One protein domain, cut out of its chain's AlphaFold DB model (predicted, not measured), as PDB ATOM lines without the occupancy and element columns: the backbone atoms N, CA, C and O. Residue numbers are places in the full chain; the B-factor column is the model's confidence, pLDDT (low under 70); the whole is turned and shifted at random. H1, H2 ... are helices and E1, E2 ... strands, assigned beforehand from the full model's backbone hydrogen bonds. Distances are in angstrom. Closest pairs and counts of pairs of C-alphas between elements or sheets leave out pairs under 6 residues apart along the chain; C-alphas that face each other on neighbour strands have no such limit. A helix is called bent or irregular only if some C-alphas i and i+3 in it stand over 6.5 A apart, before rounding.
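This is residues 45 to 67, 77 to 91, 99 to 118 and 170 to 247 of the 247 residues of an uncharacterized protein of Leptospira fluminis (UniProt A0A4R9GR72). This is a small closed barrel of five strands, with the long helix H1 packed along its outside and a second helix, H2, meeting the far end of H1 and reaching away from the barrel, its residues 77 to 82 sticking out. E1 and E4 bend sharply as they go round the ring. The printed part has 136 residues, with two named helices followed by five named strands, H1 H2 E1 E2 E3 E4 E5; round the ring run E1, E2, E3, E5, E4 and back to E1, mixed, with E3 and E5 the parallel pair. The class is mixed, helices and strands, and the whole is compact, with a radius of gyration of the C-alphas of 16.0 A and spans of 52 by 39 by 22 A.

Begin at the barrel with E1, residues 102 to 118, which bends by 125 degrees at residue 107. On one side of it is E2, residues 170 to 177, antiparallel; look at N 111 and O 175, 2.8 A apart. E3, residues 198 to 207, forms a hairpin with E2, where N 176 and O 203 are 2.7 A apart. E5, residues 239 to 246, is parallel to E3, with N 202 and O 242 at 2.8 A. E4, residues 221 to 236, forms a hairpin with E5, with N 232 and O 243 at 2.8 A. E4 bends by 108 degrees at residue 226 and is the antiparallel neighbour of E1 on its other side, with N 105 and O 224 at 2.9 A. H1, residues 45 to 67, is on the barrel, outside it, at a height over the sheet of 8.2 A; its closest C-alphas to E1 are those of Glu 51 and Lys 106, 5.7 A apart. It runs along the strands, at 13 degrees to E1 on the local plane. H2, residues 77 to 91, touches H1 with its residues 86 to 91 alone, the closest C-alphas being those of Arg 87 and Val 66, 4.9 A apart. In H2 every O i to N i+4 pair is within hydrogen-bond range, in H1 16 of 19.

Find C-alpha 45 at (24.332, 5.784, -1.094); from there H1 runs 30.9 A. It is irregular, C-alphas 62 and 65 being 7.5 A apart. H2 measures 20.9 A, E1 25.0 A, E2 23.5 A, E3 28.9 A and E4 29.1 A. E5 runs 23.2 A to C-alpha 246 at (36.311, 30.078, 4.861).

The two C-alphas farthest apart are those of Ile 78 and Asn 211, 52.2 A. Residues 68 to 76, 92 to 98 and 119 to 169 are not printed; the C-alpha gaps are 18.3 A, 11.5 A and 10.1 A. The links E2 to E3 and E3 to E4 are long. Look for pLDDT under 70 at residues 45 to 46, 192 to 197 and 238.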
ATOM      1  N   LYS A  45      24.897   5.109   0.086       54.22
ATOM      2  CA  LYS A  45      24.332   5.784  -1.094       54.22
ATOM      3  C   LYS A  45      23.302   6.860  -0.723       54.22
ATOM      4  O   LYS A  45      23.278   7.896  -1.381       54.22
ATOM      5  N   ASP A  46      22.544   6.654   0.351       64.12
ATOM      6  CA  ASP A  46      21.494   7.592   0.779       64.12
ATOM      7  C   ASP A  46      22.075   8.785   1.552       64.12
ATOM      8  O   ASP A  46      21.751   9.934   1.262       64.12
ATOM      9  N   LYS A  47      23.053   8.539   2.435       80.81
ATOM     10  CA  LYS A  47      23.704   9.587   3.237       80.81
ATOM     11  C   LYS A  47      24.366  10.674   2.383       80.81
ATOM     12  O   LYS A  47      24.314  11.854   2.713       80.81
ATOM     13  N   TYR A  48      24.994  10.284   1.279       83.19
ATOM     14  CA  TYR A  48      25.651  11.240   0.394       83.19
ATOM     15  C   TYR A  48      24.652  12.140  -0.351       83.19
ATOM     16  O   TYR A  48      24.918  13.324  -0.553       83.19
ATOM     17  N   ALA A  49      23.500  11.594  -0.753       86.94
ATOM     18  CA  ALA A  49      22.441  12.385  -1.370       86.94
ATOM     19  C   ALA A  49      21.867  13.405  -0.375       86.94
ATOM     20  O   ALA A  49      21.712  14.571  -0.726       86.94
ATOM     21  N   GLU A  50      21.663  13.004   0.883       90.75
ATOM     22  CA  GLU A  50      21.227  13.903   1.959       90.75
ATOM     23  C   GLU A  50      22.236  15.036   2.224       90.75
ATOM     24  O   GLU A  50      21.855  16.197   2.372       90.75
ATOM     25  N   GLU A  51      23.539  14.730   2.256       93.38
ATOM     26  CA  GLU A  51      24.599  15.732   2.438       93.38
ATOM     27  C   GLU A  51      24.679  16.705   1.252       93.38
ATOM     28  O   GLU A  51      24.829  17.915   1.456       93.38
ATOM     29  N   TYR A  52      24.523  16.201   0.023       92.81
ATOM     30  CA  TYR A  52      24.397  17.023  -1.180       92.81
ATOM     31  C   TYR A  52      23.189  17.963  -1.084       92.81
ATOM     32  O   TYR A  52      23.361  19.178  -1.180       92.81
ATOM     33  N   GLU A  53      21.993  17.434  -0.817       92.44
ATOM     34  CA  GLU A  53      20.764  18.225  -0.692       92.44
ATOM     35  C   GLU A  53      20.876  19.279   0.411       92.44
ATOM     36  O   GLU A  53      20.536  20.442   0.193       92.44
ATOM     37  N   SER A  54      21.422  18.918   1.576       94.88
ATOM     38  CA  SER A  54      21.639  19.858   2.677       94.88
ATOM     39  C   SER A  54      22.579  20.999   2.282       94.88
ATOM     40  O   SER A  54      22.299  22.158   2.600       94.88
ATOM     41  N   ASN A  55      23.694  20.698   1.607       95.31
ATOM     42  CA  ASN A  55      24.627  21.721   1.136       95.31
ATOM     43  C   ASN A  55      23.969  22.620   0.077       95.31
ATOM     44  O   ASN A  55      24.107  23.844   0.137       95.31
ATOM     45  N   CYS A  56      23.242  22.032  -0.877       93.69
ATOM     46  CA  CYS A  56      22.540  22.764  -1.927       93.69
ATOM     47  C   CYS A  56      21.474  23.692  -1.345       93.69
ATOM     48  O   CYS A  56      21.479  24.878  -1.662       93.69
ATOM     49  N   ASN A  57      20.617  23.189  -0.455       94.75
ATOM     50  CA  ASN A  57      19.557  23.971   0.179       94.75
ATOM     51  C   ASN A  57      20.129  25.154   0.958       94.75
ATOM     52  O   ASN A  57      19.673  26.276   0.770       94.75
ATOM     53  N   PHE A  58      21.203  24.947   1.728       95.06
ATOM     54  CA  PHE A  58      21.881  26.048   2.414       95.06
ATOM     55  C   PHE A  58      22.300  27.170   1.449       95.06
ATOM     56  O   PHE A  58      22.052  28.346   1.715       95.06
ATOM     57  N   ILE A  59      22.927  26.823   0.320       95.06
ATOM     58  CA  ILE A  59      23.374  27.805  -0.676       95.06
ATOM     59  C   ILE A  59      22.190  28.472  -1.387       95.06
ATOM     60  O   ILE A  59      22.209  29.684  -1.614       95.06
ATOM     61  N   LEU A  60      21.162  27.705  -1.744       93.31
ATOM     62  CA  LEU A  60      19.984  28.213  -2.440       93.31
ATOM     63  C   LEU A  60      19.175  29.159  -1.556       93.31
ATOM     64  O   LEU A  60      18.828  30.253  -2.005       93.31
ATOM     65  N   ASP A  61      18.942  28.796  -0.299       93.75
ATOM     66  CA  ASP A  61      18.253  29.638   0.679       93.75
ATOM     67  C   ASP A  61      19.011  30.948   0.886       93.75
ATOM     68  O   ASP A  61      18.432  32.037   0.856       93.75
ATOM     69  N   LEU A  62      20.337  30.851   1.007       94.25
ATOM     70  CA  LEU A  62      21.210  32.005   1.146       94.25
ATOM     71  C   LEU A  62      21.104  32.962  -0.048       94.25
ATOM     72  O   LEU A  62      21.131  34.176   0.143       94.25
ATOM     73  N   LEU A  63      21.003  32.433  -1.269       93.50
ATOM     74  CA  LEU A  63      21.025  33.219  -2.505       93.50
ATOM     75  C   LEU A  63      19.645  33.592  -3.041       93.50
ATOM     76  O   LEU A  63      19.573  34.432  -3.936       93.50
ATOM     77  N   THR A  64      18.560  33.046  -2.494       92.62
ATOM     78  CA  THR A  64      17.183  33.336  -2.934       92.62
ATOM     79  C   THR A  64      16.917  34.845  -3.097       92.62
ATOM     80  O   THR A  64      16.528  35.247  -4.196       92.62
ATOM     81  N   PRO A  65      17.268  35.726  -2.133       92.69
ATOM     82  CA  PRO A  65      17.046  37.171  -2.280       92.69
ATOM     83  C   PRO A  65      17.826  37.827  -3.432       92.69
ATOM     84  O   PRO A  65      17.417  38.856  -3.964       92.69
ATOM     85  N   VAL A  66      18.978  37.264  -3.812       93.25
ATOM     86  CA  VAL A  66      19.763  37.733  -4.967       93.25
ATOM     87  C   VAL A  66      19.124  37.231  -6.260       93.25
ATOM     88  O   VAL A  66      19.007  37.983  -7.231       93.25
ATOM     89  N   ARG A  67      18.662  35.978  -6.266       89.94
ATOM     90  CA  ARG A  67      18.071  35.321  -7.437       89.94
ATOM     91  C   ARG A  67      16.717  35.920  -7.835       89.94
ATOM     92  O   ARG A  67      16.427  36.002  -9.027       89.94
ATOM     93  N   GLU A  77      17.395  48.079 -20.753       93.00
ATOM     94  CA  GLU A  77      18.639  48.500 -20.085       93.00
ATOM     95  C   GLU A  77      18.404  49.167 -18.716       93.00
ATOM     96  O   GLU A  77      19.137  48.926 -17.757       93.00
ATOM     97  N   ILE A  78      17.325  49.947 -18.576       94.44
ATOM     98  CA  ILE A  78      16.955  50.569 -17.295       94.44
ATOM     99  C   ILE A  78      16.517  49.505 -16.274       94.44
ATOM    100  O   ILE A  78      16.860  49.599 -15.093       94.44
ATOM    101  N   GLN A  79      15.776  48.481 -16.707       94.25
ATOM    102  CA  GLN A  79      15.363  47.375 -15.840       94.25
ATOM    103  C   GLN A  79      16.556  46.519 -15.409       94.25
ATOM    104  O   GLN A  79      16.643  46.201 -14.223       94.25
ATOM    105  N   LYS A  80      17.488  46.214 -16.323       92.12
ATOM    106  CA  LYS A  80      18.742  45.511 -16.008       92.12
ATOM    107  C   LYS A  80      19.539  46.259 -14.949       92.12
ATOM    108  O   LYS A  80      19.813  45.703 -13.891       92.12
ATOM    109  N   LYS A  81      19.778  47.561 -15.154       91.81
ATOM    110  CA  LYS A  81      20.480  48.409 -14.178       91.81
ATOM    111  C   LYS A  81      19.810  48.388 -12.801       91.81
ATOM    112  O   LYS A  81      20.470  48.143 -11.797       91.81
ATOM    113  N   LYS A  82      18.487  48.573 -12.742       94.62
ATOM    114  CA  LYS A  82      17.740  48.552 -11.473       94.62
ATOM    115  C   LYS A  82      17.790  47.184 -10.784       94.62
ATOM    116  O   LYS A  82      17.800  47.109  -9.558       94.62
ATOM    117  N   LYS A  83      17.777  46.095 -11.552       93.44
ATOM    118  CA  LYS A  83      17.913  44.731 -11.030       93.44
ATOM    119  C   LYS A  83      19.322  44.469 -10.505       93.44
ATOM    120  O   LYS A  83      19.437  43.942  -9.405       93.44
ATOM    121  N   GLN A  84      20.357  44.904 -11.220       91.81
ATOM    122  CA  GLN A  84      21.747  44.842 -10.766       91.81
ATOM    123  C   GLN A  84      21.930  45.571  -9.426       91.81
ATOM    124  O   GLN A  84      22.422  44.969  -8.476       91.81
ATOM    125  N   GLU A  85      21.434  46.806  -9.296       93.62
ATOM    126  CA  GLU A  85      21.483  47.568  -8.034       93.62
ATOM    127  C   GLU A  85      20.813  46.806  -6.873       93.62
ATOM    128  O   GLU A  85      21.334  46.748  -5.757       93.62
ATOM    129  N   LYS A  86      19.663  46.167  -7.132       95.50
ATOM    130  CA  LYS A  86      18.973  45.346  -6.128       95.50
ATOM    131  C   LYS A  86      19.725  44.060  -5.786       95.50
ATOM    132  O   LYS A  86      19.750  43.689  -4.614       95.50
ATOM    133  N   ARG A  87      20.341  43.389  -6.766       93.69
ATOM    134  CA  ARG A  87      21.189  42.205  -6.536       93.69
ATOM    135  C   ARG A  87      22.383  42.556  -5.661       93.69
ATOM    136  O   ARG A  87      22.651  41.853  -4.690       93.69
ATOM    137  N   GLU A  88      23.067  43.655  -5.964       93.94
ATOM    138  CA  GLU A  88      24.201  44.142  -5.176       93.94
ATOM    139  C   GLU A  88      23.790  44.460  -3.736       93.94
ATOM    140  O   GLU A  88      24.471  44.048  -2.793       93.94
ATOM    141  N   ALA A  89      22.641  45.118  -3.552       96.38
ATOM    142  CA  ALA A  89      22.090  45.396  -2.230       96.38
ATOM    143  C   ALA A  89      21.736  44.107  -1.464       96.38
ATOM    144  O   ALA A  89      22.118  43.965  -0.300       96.38
ATOM    145  N   ALA A  90      21.067  43.143  -2.106       96.62
ATOM    146  CA  ALA A  90      20.735  41.850  -1.504       96.62
ATOM    147  C   ALA A  90      21.999  41.063  -1.114       96.62
ATOM    148  O   ALA A  90      22.105  40.566   0.009       96.62
ATOM    149  N   LEU A  91      23.006  41.026  -1.992       95.88
ATOM    150  CA  LEU A  91      24.289  40.383  -1.713       95.88
ATOM    151  C   LEU A  91      25.031  41.072  -0.559       95.88
ATOM    152  O   LEU A  91      25.670  40.396   0.247       95.88
ATOM    153  N   VAL A  99      29.146  36.806   7.045       97.00
ATOM    154  CA  VAL A  99      30.584  37.022   7.266       97.00
ATOM    155  C   VAL A  99      30.894  36.984   8.767       97.00
ATOM    156  O   VAL A  99      30.219  37.601   9.589       97.00
ATOM    157  N   GLY A 100      31.916  36.210   9.128       96.62
ATOM    158  CA  GLY A 100      32.320  35.908  10.498       96.62
ATOM    159  C   GLY A 100      31.528  34.777  11.167       96.62
ATOM    160  O   GLY A 100      31.906  34.354  12.263       96.62
ATOM    161  N   LYS A 101      30.457  34.265  10.544       97.50
ATOM    162  CA  LYS A 101      29.675  33.130  11.061       97.50
ATOM    163  C   LYS A 101      30.309  31.808  10.657       97.50
ATOM    164  O   LYS A 101      30.840  31.683   9.559       97.50
ATOM    165  N   ALA A 102      30.249  30.831  11.557       97.62
ATOM    166  CA  ALA A 102      30.688  29.475  11.264       97.62
ATOM    167  C   ALA A 102      29.654  28.767  10.381       97.62
ATOM    168  O   ALA A 102      28.459  28.820  10.668       97.62
ATOM    169  N   VAL A 103      30.128  28.093   9.340       97.25
ATOM    170  CA  VAL A 103      29.334  27.220   8.471       97.25
ATOM    171  C   VAL A 103      30.022  25.866   8.378       97.25
ATOM    172  O   VAL A 103      31.238  25.769   8.564       97.25
ATOM    173  N   THR A 104      29.241  24.820   8.123       97.44
ATOM    174  CA  THR A 104      29.758  23.470   7.889       97.44
ATOM    175  C   THR A 104      29.159  22.936   6.606       97.44
ATOM    176  O   THR A 104      27.943  22.943   6.455       97.44
ATOM    177  N   PHE A 105      30.024  22.455   5.728       97.25
ATOM    178  CA  PHE A 105      29.658  21.693   4.547       97.25
ATOM    179  C   PHE A 105      30.078  20.244   4.744       97.25
ATOM    180  O   PHE A 105      31.130  19.974   5.333       97.25
ATOM    181  N   LYS A 106      29.250  19.320   4.269       96.50
ATOM    182  CA  LYS A 106      29.485  17.881   4.402       96.50
ATOM    183  C   LYS A 106      29.934  17.268   3.086       96.50
ATOM    184  O   LYS A 106      29.460  17.692   2.038       96.50
ATOM    185  N   SER A 107      30.850  16.300   3.148       94.69
ATOM    186  CA  SER A 107      31.300  15.514   1.989       94.69
ATOM    187  C   SER A 107      31.665  16.355   0.745       94.69
ATOM    188  O   SER A 107      31.278  16.034  -0.385       94.69
ATOM    189  N   LEU A 108      32.436  17.431   0.929       95.44
ATOM    190  CA  LEU A 108      32.963  18.206  -0.196       95.44
ATOM    191  C   LEU A 108      34.145  17.487  -0.844       95.44
ATOM    192  O   LEU A 108      34.993  16.948  -0.132       95.44
ATOM    193  N   GLN A 109      34.247  17.532  -2.172       95.38
ATOM    194  CA  GLN A 109      35.400  16.981  -2.885       95.38
ATOM    195  C   GLN A 109      36.552  17.983  -2.890       95.38
ATOM    196  O   GLN A 109      36.364  19.155  -3.209       95.38
ATOM    197  N   VAL A 110      37.746  17.514  -2.540       96.88
ATOM    198  CA  VAL A 110      38.985  18.292  -2.598       96.88
ATOM    199  C   VAL A 110      39.464  18.371  -4.042       96.88
ATOM    200  O   VAL A 110      39.881  17.369  -4.617       96.88
ATOM    201  N   MET A 111      39.489  19.575  -4.602       95.81
ATOM    202  CA  MET A 111      39.960  19.811  -5.968       95.81
ATOM    203  C   MET A 111      41.459  20.079  -6.020       95.81
ATOM    204  O   MET A 111      42.153  19.593  -6.914       95.81
ATOM    205  N   ASN A 112      41.967  20.873  -5.073       96.56
ATOM    206  CA  ASN A 112      43.388  21.190  -4.992       96.56
ATOM    207  C   ASN A 112      43.794  21.723  -3.612       96.56
ATOM    208  O   ASN A 112      42.959  22.268  -2.883       96.56
ATOM    209  N   VAL A 113      45.087  21.625  -3.303       96.25
ATOM    210  CA  VAL A 113      45.741  22.261  -2.153       96.25
ATOM    211  C   VAL A 113      46.882  23.128  -2.683       96.25
ATOM    212  O   VAL A 113      47.851  22.609  -3.224       96.25
ATOM    213  N   ASP A 114      46.769  24.444  -2.524       95.56
ATOM    214  CA  ASP A 114      47.750  25.419  -3.009       95.56
ATOM    215  C   ASP A 114      48.317  26.254  -1.858       95.56
ATOM    216  O   ASP A 114      47.636  26.502  -0.859       95.56
ATOM    217  N   SER A 115      49.542  26.765  -2.003       94.88
ATOM    218  CA  SER A 115      50.027  27.827  -1.120       94.88
ATOM    219  C   SER A 115      49.217  29.108  -1.352       94.88
ATOM    220  O   SER A 115      48.932  29.502  -2.488       94.88
ATOM    221  N   GLU A 116      48.833  29.795  -0.276       94.31
ATOM    222  CA  GLU A 116      48.276  31.135  -0.411       94.31
ATOM    223  C   GLU A 116      49.396  32.094  -0.815       94.31
ATOM    224  O   GLU A 116      50.441  32.189  -0.165       94.31
ATOM    225  N   LYS A 117      49.139  32.853  -1.880       92.62
ATOM    226  CA  LYS A 117      50.072  33.838  -2.410       92.62
ATOM    227  C   LYS A 117      49.592  35.253  -2.145       92.62
ATOM    228  O   LYS A 117      48.405  35.565  -2.209       92.62
ATOM    229  N   THR A 118      50.547  36.138  -1.907       93.44
ATOM    230  CA  THR A 118      50.336  37.584  -1.859       93.44
ATOM    231  C   THR A 118      51.340  38.287  -2.762       93.44
ATOM    232  O   THR A 118      52.346  37.695  -3.165       93.44
ATOM    233  N   GLY A 170      52.840  31.500   3.814       94.19
ATOM    234  CA  GLY A 170      52.930  30.418   4.803       94.19
ATOM    235  C   GLY A 170      51.576  29.788   5.160       94.19
ATOM    236  O   GLY A 170      51.529  28.844   5.946       94.19
ATOM    237  N   ARG A 171      50.481  30.292   4.578       96.88
ATOM    238  CA  ARG A 171      49.136  29.710   4.664       96.88
ATOM    239  C   ARG A 171      48.822  28.906   3.408       96.88
ATOM    240  O   ARG A 171      49.481  29.065   2.382       96.88
ATOM    241  N   TYR A 172      47.789  28.076   3.482       97.38
ATOM    242  CA  TYR A 172      47.402  27.162   2.409       97.38
ATOM    243  C   TYR A 172      45.918  27.308   2.095       97.38
ATOM    244  O   TYR A 172      45.107  27.517   2.994       97.38
ATOM    245  N   ILE A 173      45.558  27.212   0.822       97.50
ATOM    246  CA  ILE A 173      44.182  27.238   0.339       97.50
ATOM    247  C   ILE A 173      43.833  25.838  -0.132       97.50
ATOM    248  O   ILE A 173      44.444  25.327  -1.067       97.50
ATOM    249  N   VAL A 174      42.799  25.255   0.460       98.12
ATOM    250  CA  VAL A 174      42.166  24.059  -0.097       98.12
ATOM    251  C   VAL A 174      40.928  24.492  -0.863       98.12
ATOM    252  O   VAL A 174      40.081  25.209  -0.322       98.12
ATOM    253  N   SER A 175      40.853  24.093  -2.130       98.00
ATOM    254  CA  SER A 175      39.695  24.322  -2.993       98.00
ATOM    255  C   SER A 175      38.802  23.093  -2.979       98.00
ATOM    256  O   SER A 175      39.282  21.972  -3.149       98.00
ATOM    257  N   TYR A 176      37.512  23.322  -2.793       97.38
ATOM    258  CA  TYR A 176      36.487  22.308  -2.671       97.38
ATOM    259  C   TYR A 176      35.323  22.594  -3.610       97.38
ATOM    260  O   TYR A 176      34.966  23.755  -3.842       97.38
ATOM    261  N   GLU A 177      34.680  21.525  -4.056       95.38
ATOM    262  CA  GLU A 177      33.447  21.573  -4.834       95.38
ATOM    263  C   GLU A 177      32.394  20.638  -4.225       95.38
ATOM    264  O   GLU A 177      32.722  19.722  -3.466       95.38
ATOM    265  N   ILE A 178      31.115  20.903  -4.518       94.25
ATOM    266  CA  ILE A 178      29.991  20.050  -4.108       94.25
ATOM    267  C   ILE A 178      29.794  18.990  -5.199       94.25
ATOM    268  O   ILE A 178      29.341  19.350  -6.284       94.25
ATOM    269  N   PRO A 179      30.138  17.715  -4.969       91.50
ATOM    270  CA  PRO A 179      30.006  16.687  -5.996       91.50
ATOM    271  C   PRO A 179      28.532  16.296  -6.221       91.50
ATOM    272  O   PRO A 179      27.769  16.132  -5.267       91.50
ATOM    273  N   ILE A 180      28.111  16.113  -7.476       89.75
ATOM    274  CA  ILE A 180      26.726  15.752  -7.825       89.75
ATOM    275  C   ILE A 180      26.521  14.229  -7.684       89.75
ATOM    276  O   ILE A 180      27.324  13.440  -8.190       89.75
ATOM    277  N   PRO A 181      25.456  13.760  -7.004       85.94
ATOM    278  CA  PRO A 181      25.154  12.335  -6.912       85.94
ATOM    279  C   PRO A 181      24.955  11.673  -8.268       85.94
ATOM    280  O   PRO A 181      24.194  12.153  -9.101       85.94
ATOM    281  N   LYS A 182      25.595  10.508  -8.443       79.81
ATOM    282  CA  LYS A 182      25.482   9.646  -9.633       79.81
ATOM    283  C   LYS A 182      25.979  10.286 -10.941       79.81
ATOM    284  O   LYS A 182      25.733   9.724 -12.002       79.81
ATOM    285  N   ALA A 183      26.678  11.416 -10.865       78.75
ATOM    286  CA  ALA A 183      27.307  12.068 -12.003       78.75
ATOM    287  C   ALA A 183      28.811  12.178 -11.736       78.75
ATOM    288  O   ALA A 183      29.279  13.063 -11.015       78.75
ATOM    289  N   GLU A 184      29.566  11.218 -12.265       70.25
ATOM    290  CA  GLU A 184      31.021  11.227 -12.150       70.25
ATOM    291  C   GLU A 184      31.569  12.488 -12.825       70.25
ATOM    292  O   GLU A 184      31.224  12.784 -13.967       70.25
ATOM    293  N   LEU A 185      32.416  13.234 -12.106       75.44
ATOM    294  CA  LEU A 185      33.054  14.475 -12.572       75.44
ATOM    295  C   LEU A 185      32.115  15.688 -12.736       75.44
ATOM    296  O   LEU A 185      32.521  16.699 -13.313       75.44
ATOM    297  N   GLU A 186      30.892  15.637 -12.201       84.19
ATOM    298  CA  GLU A 186      30.015  16.806 -12.132       84.19
ATOM    299  C   GLU A 186      29.943  17.402 -10.722       84.19
ATOM    300  O   GLU A 186      29.825  16.702  -9.714       84.19
ATOM    301  N   PHE A 187      29.954  18.734 -10.668       86.69
ATOM    302  CA  PHE A 187      29.983  19.512  -9.435       86.69
ATOM    303  C   PHE A 187      29.015  20.694  -9.473       86.69
ATOM    304  O   PHE A 187      28.728  21.231 -10.548       86.69
ATOM    305  N   GLY A 188      28.567  21.138  -8.300       87.75
ATOM    306  CA  GLY A 188      27.695  22.295  -8.110       87.75
ATOM    307  C   GLY A 188      26.260  21.907  -7.763       87.75
ATOM    308  O   GLY A 188      26.020  20.865  -7.163       87.75
ATOM    309  N   ILE A 189      25.310  22.770  -8.120       88.38
ATOM    310  CA  ILE A 189      23.873  22.528  -7.952       88.38
ATOM    311  C   ILE A 189      23.249  22.338  -9.329       88.38
ATOM    312  O   ILE A 189      23.367  23.203 -10.204       88.38
ATOM    313  N   ARG A 190      22.563  21.208  -9.497       82.62
ATOM    314  CA  ARG A 190      21.734  20.909 -10.664       82.62
ATOM    315  C   ARG A 190      20.272  21.232 -10.352       82.62
ATOM    316  O   ARG A 190      19.762  20.794  -9.326       82.62
ATOM    317  N   PHE A 191      19.608  21.979 -11.231       76.06
ATOM    318  CA  PHE A 191      18.150  22.122 -11.203       76.06
ATOM    319  C   PHE A 191      17.525  21.073 -12.132       76.06
ATOM    320  O   PHE A 191      18.073  20.790 -13.199       76.06
ATOM    321  N   ASP A 192      16.399  20.484 -11.733       62.00
ATOM    322  CA  ASP A 192      15.720  19.460 -12.532       62.00
ATOM    323  C   ASP A 192      15.212  20.031 -13.872       62.00
ATOM    324  O   ASP A 192      14.574  21.085 -13.915       62.00
ATOM    325  N   GLY A 193      15.491  19.321 -14.974       55.44
ATOM    326  CA  GLY A 193      15.052  19.652 -16.338       55.44
ATOM    327  C   GLY A 193      16.165  19.576 -17.397       55.44
ATOM    328  O   GLY A 193      17.339  19.762 -17.089       55.44
ATOM    329  N   ASP A 194      15.784  19.342 -18.658       45.84
ATOM    330  CA  ASP A 194      16.649  19.124 -19.846       45.84
ATOM    331  C   ASP A 194      17.500  20.344 -20.295       45.84
ATOM    332  O   ASP A 194      17.944  20.436 -21.438       45.84
ATOM    333  N   GLY A 195      17.745  21.311 -19.409       52.53
ATOM    334  CA  GLY A 195      18.516  22.518 -19.729       52.53
ATOM    335  C   GLY A 195      18.427  23.639 -18.695       52.53
ATOM    336  O   GLY A 195      18.544  24.811 -19.054       52.53
ATOM    337  N   ALA A 196      18.149  23.320 -17.428       52.88
ATOM    338  CA  ALA A 196      18.068  24.325 -16.373       52.88
ATOM    339  C   ALA A 196      19.476  24.834 -15.965       52.88
ATOM    340  O   ALA A 196      20.447  24.089 -16.110       52.88
ATOM    341  N   PRO A 197      19.599  26.084 -15.465       57.56
ATOM    342  CA  PRO A 197      20.867  26.699 -15.053       57.56
ATOM    343  C   PRO A 197      21.753  25.761 -14.228       57.56
ATOM    344  O   PRO A 197      21.291  25.177 -13.253       57.56
ATOM    345  N   LYS A 198      23.040  25.641 -14.541       77.38
ATOM    346  CA  LYS A 198      23.981  25.035 -13.596       77.38
ATOM    347  C   LYS A 198      24.483  26.131 -12.662       77.38
ATOM    348  O   LYS A 198      24.835  27.219 -13.117       77.38
ATOM    349  N   MET A 199      24.508  25.858 -11.358       89.06
ATOM    350  CA  MET A 199      25.177  26.739 -10.402       89.06
ATOM    351  C   MET A 199      26.499  26.108  -9.968       89.06
ATOM    352  O   MET A 199      26.507  25.091  -9.274       89.06
ATOM    353  N   SER A 200      27.614  26.714 -10.365       91.44
ATOM    354  CA  SER A 200      28.951  26.310  -9.935       91.44
ATOM    355  C   SER A 200      29.226  26.857  -8.539       91.44
ATOM    356  O   SER A 200      29.077  28.055  -8.285       91.44
ATOM    357  N   ILE A 201      29.650  25.984  -7.627       93.56
ATOM    358  CA  ILE A 201      29.934  26.343  -6.237       93.56
ATOM    359  C   ILE A 201      31.409  26.104  -5.950       93.56
ATOM    360  O   ILE A 201      31.859  24.962  -5.913       93.56
ATOM    361  N   TYR A 202      32.138  27.184  -5.687       94.56
ATOM    362  CA  TYR A 202      33.551  27.152  -5.337       94.56
ATOM    363  C   TYR A 202      33.717  27.490  -3.858       94.56
ATOM    364  O   TYR A 202      33.549  28.642  -3.446       94.56
ATOM    365  N   ILE A 203      34.070  26.496  -3.046       97.56
ATOM    366  CA  ILE A 203      34.334  26.681  -1.617       97.56
ATOM    367  C   ILE A 203      35.842  26.614  -1.411       97.56
ATOM    368  O   ILE A 203      36.496  25.662  -1.813       97.56
ATOM    369  N   LYS A 204      36.427  27.623  -0.776       98.06
ATOM    370  CA  LYS A 204      37.851  27.650  -0.427       98.06
ATOM    371  C   LYS A 204      37.998  27.766   1.075       98.06
ATOM    372  O   LYS A 204      37.331  28.603   1.676       98.06
ATOM    373  N   LYS A 205      38.895  26.993   1.683       98.19
ATOM    374  CA  LYS A 205      39.277  27.171   3.091       98.19
ATOM    375  C   LYS A 205      40.747  27.537   3.194       98.19
ATOM    376  O   LYS A 205      41.590  26.882   2.585       98.19
ATOM    377  N   ILE A 206      41.034  28.582   3.964       97.56
ATOM    378  CA  ILE A 206      42.391  29.030   4.263       97.56
ATOM    379  C   ILE A 206      42.836  28.366   5.565       97.56
ATOM    380  O   ILE A 206      42.217  28.549   6.607       97.56
ATOM    381  N   PHE A 207      43.928  27.615   5.506       96.88
ATOM    382  CA  PHE A 207      44.571  26.986   6.650       96.88
ATOM    383  C   PHE A 207      45.831  27.768   7.037       96.88
ATOM    384  O   PHE A 207      46.571  28.220   6.159       96.88
ATOM    385  N   PRO A 208      46.111  27.944   8.338       95.75
ATOM    386  CA  PRO A 208      47.172  28.837   8.794       95.75
ATOM    387  C   PRO A 208      48.589  28.274   8.615       95.75
ATOM    388  O   PRO A 208      49.537  29.040   8.737       95.75
ATOM    389  N   ASN A 209      48.750  26.964   8.392       95.00
ATOM    390  CA  ASN A 209      50.054  26.320   8.220       95.00
ATOM    391  C   ASN A 209      49.948  24.957   7.513       95.00
ATOM    392  O   ASN A 209      48.860  24.397   7.381       95.00
ATOM    393  N   GLU A 210      51.104  24.438   7.098       94.94
ATOM    394  CA  GLU A 210      51.264  23.213   6.301       94.94
ATOM    395  C   GLU A 210      50.760  21.952   7.009       94.94
ATOM    396  O   GLU A 210      50.097  21.113   6.403       94.94
ATOM    397  N   ASN A 211      50.994  21.849   8.319       96.00
ATOM    398  CA  ASN A 211      50.645  20.661   9.101       96.00
ATOM    399  C   ASN A 211      49.143  20.338   9.063       96.00
ATOM    400  O   ASN A 211      48.767  19.184   9.228       96.00
ATOM    401  N   GLN A 212      48.278  21.336   8.844       94.19
ATOM    402  CA  GLN A 212      46.828  21.124   8.759       94.19
ATOM    403  C   GLN A 212      46.349  20.632   7.391       94.19
ATOM    404  O   GLN A 212      45.206  20.195   7.280       94.19
ATOM    405  N   VAL A 213      47.185  20.729   6.355       96.19
ATOM    406  CA  VAL A 213      46.819  20.346   4.984       96.19
ATOM    407  C   VAL A 213      47.638  19.178   4.445       96.19
ATOM    408  O   VAL A 213      47.292  18.645   3.400       96.19
ATOM    409  N   LEU A 214      48.678  18.748   5.165       95.12
ATOM    410  CA  LEU A 214      49.611  17.703   4.735       95.12
ATOM    411  C   LEU A 214      48.920  16.381   4.361       95.12
ATOM    412  O   LEU A 214      49.338  15.696   3.432       95.12
ATOM    413  N   GLU A 215      47.855  16.026   5.078       95.50
ATOM    414  CA  GLU A 215      47.114  14.779   4.859       95.50
ATOM    415  C   GLU A 215      45.930  14.939   3.891       95.50
ATOM    416  O   GLU A 215      45.297  13.949   3.517       95.50
ATOM    417  N   ILE A 216      45.626  16.166   3.460       96.44
ATOM    418  CA  ILE A 216      44.514  16.446   2.550       96.44
ATOM    419  C   ILE A 216      44.920  16.035   1.135       96.44
ATOM    420  O   ILE A 216      45.849  16.586   0.547       96.44
ATOM    421  N   ARG A 217      44.192  15.072   0.565       95.94
ATOM    422  CA  ARG A 217      44.470  14.533  -0.773       95.94
ATOM    423  C   ARG A 217      43.478  15.061  -1.795       95.94
ATOM    424  O   ARG A 217      42.285  15.163  -1.502       95.94
ATOM    425  N   LYS A 218      43.959  15.332  -3.009       94.25
ATOM    426  CA  LYS A 218      43.097  15.587  -4.169       94.25
ATOM    427  C   LYS A 218      42.109  14.428  -4.350       94.25
ATOM    428  O   LYS A 218      42.451  13.283  -4.064       94.25
ATOM    429  N   ASP A 219      40.887  14.758  -4.747       91.75
ATOM    430  CA  ASP A 219      39.753  13.852  -4.965       91.75
ATOM    431  C   ASP A 219      39.222  13.136  -3.713       91.75
ATOM    432  O   ASP A 219      38.226  12.415  -3.780       91.75
ATOM    433  N   SER A 220      39.810  13.385  -2.536       94.38
ATOM    434  CA  SER A 220      39.216  12.952  -1.271       94.38
ATOM    435  C   SER A 220      37.967  13.769  -0.933       94.38
ATOM    436  O   SER A 220      37.796  14.900  -1.396       94.38
ATOM    437  N   ARG A 221      37.084  13.194  -0.109       93.38
ATOM    438  CA  ARG A 221      35.886  13.868   0.399       93.38
ATOM    439  C   ARG A 221      36.049  14.198   1.870       93.38
ATOM    440  O   ARG A 221      36.389  13.317   2.657       93.38
ATOM    441  N   LEU A 222      35.798  15.450   2.231       95.12
ATOM    442  CA  LEU A 222      35.987  15.951   3.587       95.12
ATOM    443  C   LEU A 222      34.819  16.833   4.020       95.12
ATOM    444  O   LEU A 222      34.264  17.606   3.238       95.12
ATOM    445  N   ASP A 223      34.504  16.761   5.308       96.56
ATOM    446  CA  ASP A 223      33.669  17.759   5.960       96.56
ATOM    447  C   ASP A 223      34.492  19.020   6.213       96.56
ATOM    448  O   ASP A 223      35.617  18.965   6.719       96.56
ATOM    449  N   VAL A 224      33.921  20.177   5.893       96.62
ATOM    450  CA  VAL A 224      34.614  21.459   5.999       96.62
ATOM    451  C   VAL A 224      33.818  22.397   6.884       96.62
ATOM    452  O   VAL A 224      32.746  22.869   6.515       96.62
ATOM    453  N   THR A 225      34.389  22.721   8.040       97.56
ATOM    454  CA  THR A 225      33.893  23.774   8.932       97.56
ATOM    455  C   THR A 225      34.854  24.957   8.929       97.56
ATOM    456  O   THR A 225      36.074  24.773   8.967       97.56
ATOM    457  N   GLY A 226      34.319  26.175   8.916       97.38
ATOM    458  CA  GLY A 226      35.098  27.408   9.033       97.38
ATOM    459  C   GLY A 226      34.205  28.637   9.161       97.38
ATOM    460  O   GLY A 226      32.990  28.554   8.961       97.38
ATOM    461  N   LYS A 227      34.788  29.783   9.513       98.25
ATOM    462  CA  LYS A 227      34.073  31.061   9.511       98.25
ATOM    463  C   LYS A 227      34.064  31.634   8.104       98.25
ATOM    464  O   LYS A 227      35.098  31.684   7.449       98.25
ATOM    465  N   VAL A 228      32.915  32.119   7.644       97.62
ATOM    466  CA  VAL A 228      32.822  32.761   6.330       97.62
ATOM    467  C   VAL A 228      33.623  34.060   6.345       97.62
ATOM    468  O   VAL A 228      33.287  35.004   7.056       97.62
ATOM    469  N   LYS A 229      34.663  34.134   5.528       96.75
ATOM    470  CA  LYS A 229      35.451  35.342   5.288       96.75
ATOM    471  C   LYS A 229      34.820  36.217   4.215       96.75
ATOM    472  O   LYS A 229      34.757  37.436   4.356       96.75
ATOM    473  N   SER A 230      34.348  35.599   3.138       96.00
ATOM    474  CA  SER A 230      33.693  36.303   2.039       96.00
ATOM    475  C   SER A 230      32.781  35.384   1.243       96.00
ATOM    476  O   SER A 230      33.032  34.184   1.146       96.00
ATOM    477  N   ILE A 231      31.785  35.994   0.607       95.00
ATOM    478  CA  ILE A 231      30.946  35.373  -0.415       95.00
ATOM    479  C   ILE A 231      30.930  36.249  -1.672       95.00
ATOM    480  O   ILE A 231      30.893  37.483  -1.581       95.00
ATOM    481  N   SER A 232      30.946  35.621  -2.839       93.50
ATOM    482  CA  SER A 232      30.740  36.251  -4.140       93.50
ATOM    483  C   SER A 232      29.658  35.511  -4.913       93.50
ATOM    484  O   SER A 232      29.532  34.297  -4.793       93.50
ATOM    485  N   TYR A 233      28.911  36.255  -5.715       92.12
ATOM    486  CA  TYR A 233      27.937  35.725  -6.658       92.12
ATOM    487  C   TYR A 233      28.121  36.468  -7.976       92.12
ATOM    488  O   TYR A 233      28.230  37.699  -7.971       92.12
ATOM    489  N   THR A 234      28.153  35.732  -9.078       88.56
ATOM    490  CA  THR A 234      28.119  36.288 -10.431       88.56
ATOM    491  C   THR A 234      27.175  35.465 -11.289       88.56
ATOM    492  O   THR A 234      27.224  34.240 -11.241       88.56
ATOM    493  N   ASP A 235      26.354  36.125 -12.099       85.00
ATOM    494  CA  ASP A 235      25.550  35.480 -13.130       85.00
ATOM    495  C   ASP A 235      25.988  35.916 -14.530       85.00
ATOM    496  O   ASP A 235      26.314  37.074 -14.789       85.00
ATOM    497  N   ARG A 236      26.024  34.956 -15.455       73.50
ATOM    498  CA  ARG A 236      26.316  35.190 -16.875       73.50
ATOM    499  C   ARG A 236      25.232  34.538 -17.717       73.50
ATOM    500  O   ARG A 236      25.436  33.515 -18.362       73.50
ATOM    501  N   GLY A 237      24.041  35.129 -17.685       71.50
ATOM    502  CA  GLY A 237      22.866  34.560 -18.339       71.50
ATOM    503  C   GLY A 237      22.378  33.314 -17.604       71.50
ATOM    504  O   GLY A 237      21.768  33.435 -16.541       71.50
ATOM    505  N   TYR A 238      22.630  32.134 -18.175       67.12
ATOM    506  CA  TYR A 238      22.157  30.854 -17.638       67.12
ATOM    507  C   TYR A 238      23.100  30.221 -16.611       67.12
ATOM    508  O   TYR A 238      22.654  29.341 -15.887       67.12
ATOM    509  N   ASP A 239      24.337  30.700 -16.487       80.06
ATOM    510  CA  ASP A 239      25.297  30.163 -15.520       80.06
ATOM    511  C   ASP A 239      25.385  31.061 -14.280       80.06
ATOM    512  O   ASP A 239      25.415  32.296 -14.380       80.06
ATOM    513  N   GLU A 240      25.403  30.433 -13.105       87.94
ATOM    514  CA  GLU A 240      25.592  31.088 -11.807       87.94
ATOM    515  C   GLU A 240      26.883  30.570 -11.180       87.94
ATOM    516  O   GLU A 240      27.062  29.364 -11.047       87.94
ATOM    517  N   ASP A 241      27.754  31.471 -10.737       92.19
ATOM    518  CA  ASP A 241      28.949  31.115  -9.979       92.19
ATOM    519  C   ASP A 241      28.853  31.696  -8.569       92.19
ATOM    520  O   ASP A 241      28.634  32.897  -8.373       92.19
ATOM    521  N   VAL A 242      29.076  30.842  -7.575       94.56
ATOM    522  CA  VAL A 242      29.110  31.212  -6.159       94.56
ATOM    523  C   VAL A 242      30.487  30.895  -5.612       94.56
ATOM    524  O   VAL A 242      30.973  29.773  -5.721       94.56
ATOM    525  N   GLY A 243      31.114  31.886  -4.990       96.31
ATOM    526  CA  GLY A 243      32.386  31.721  -4.297       96.31
ATOM    527  C   GLY A 243      32.200  31.904  -2.800       96.31
ATOM    528  O   GLY A 243      31.663  32.922  -2.373       96.31
ATOM    529  N   LEU A 244      32.681  30.961  -1.998       96.75
ATOM    530  CA  LEU A 244      32.724  31.048  -0.541       96.75
ATOM    531  C   LEU A 244      34.159  30.855  -0.069       96.75
ATOM    532  O   LEU A 244      34.811  29.882  -0.431       96.75
ATOM    533  N   ILE A 245      34.652  31.780   0.752       97.62
ATOM    534  CA  ILE A 245      35.964  31.661   1.393       97.62
ATOM    535  C   ILE A 245      35.750  31.492   2.891       97.62
ATOM    536  O   ILE A 245      35.069  32.310   3.510       97.62
ATOM    537  N   LEU A 246      36.345  30.449   3.454       98.00
ATOM    538  CA  LEU A 246      36.311  30.078   4.861       98.00
ATOM    539  C   LEU A 246      37.694  30.270   5.497       98.00
ATOM    540  O   LEU A 246      38.716  30.049   4.843       98.00
ATOM    541  N   GLU A 247      37.717  30.654   6.771       93.81
ATOM    542  CA  GLU A 247      38.915  30.770   7.621       93.81
ATOM    543  C   GLU A 247      38.656  30.169   9.012       93.81
ATOM    544  O   GLU A 247      37.528  30.330   9.544       93.81
TER     545      GLU A 247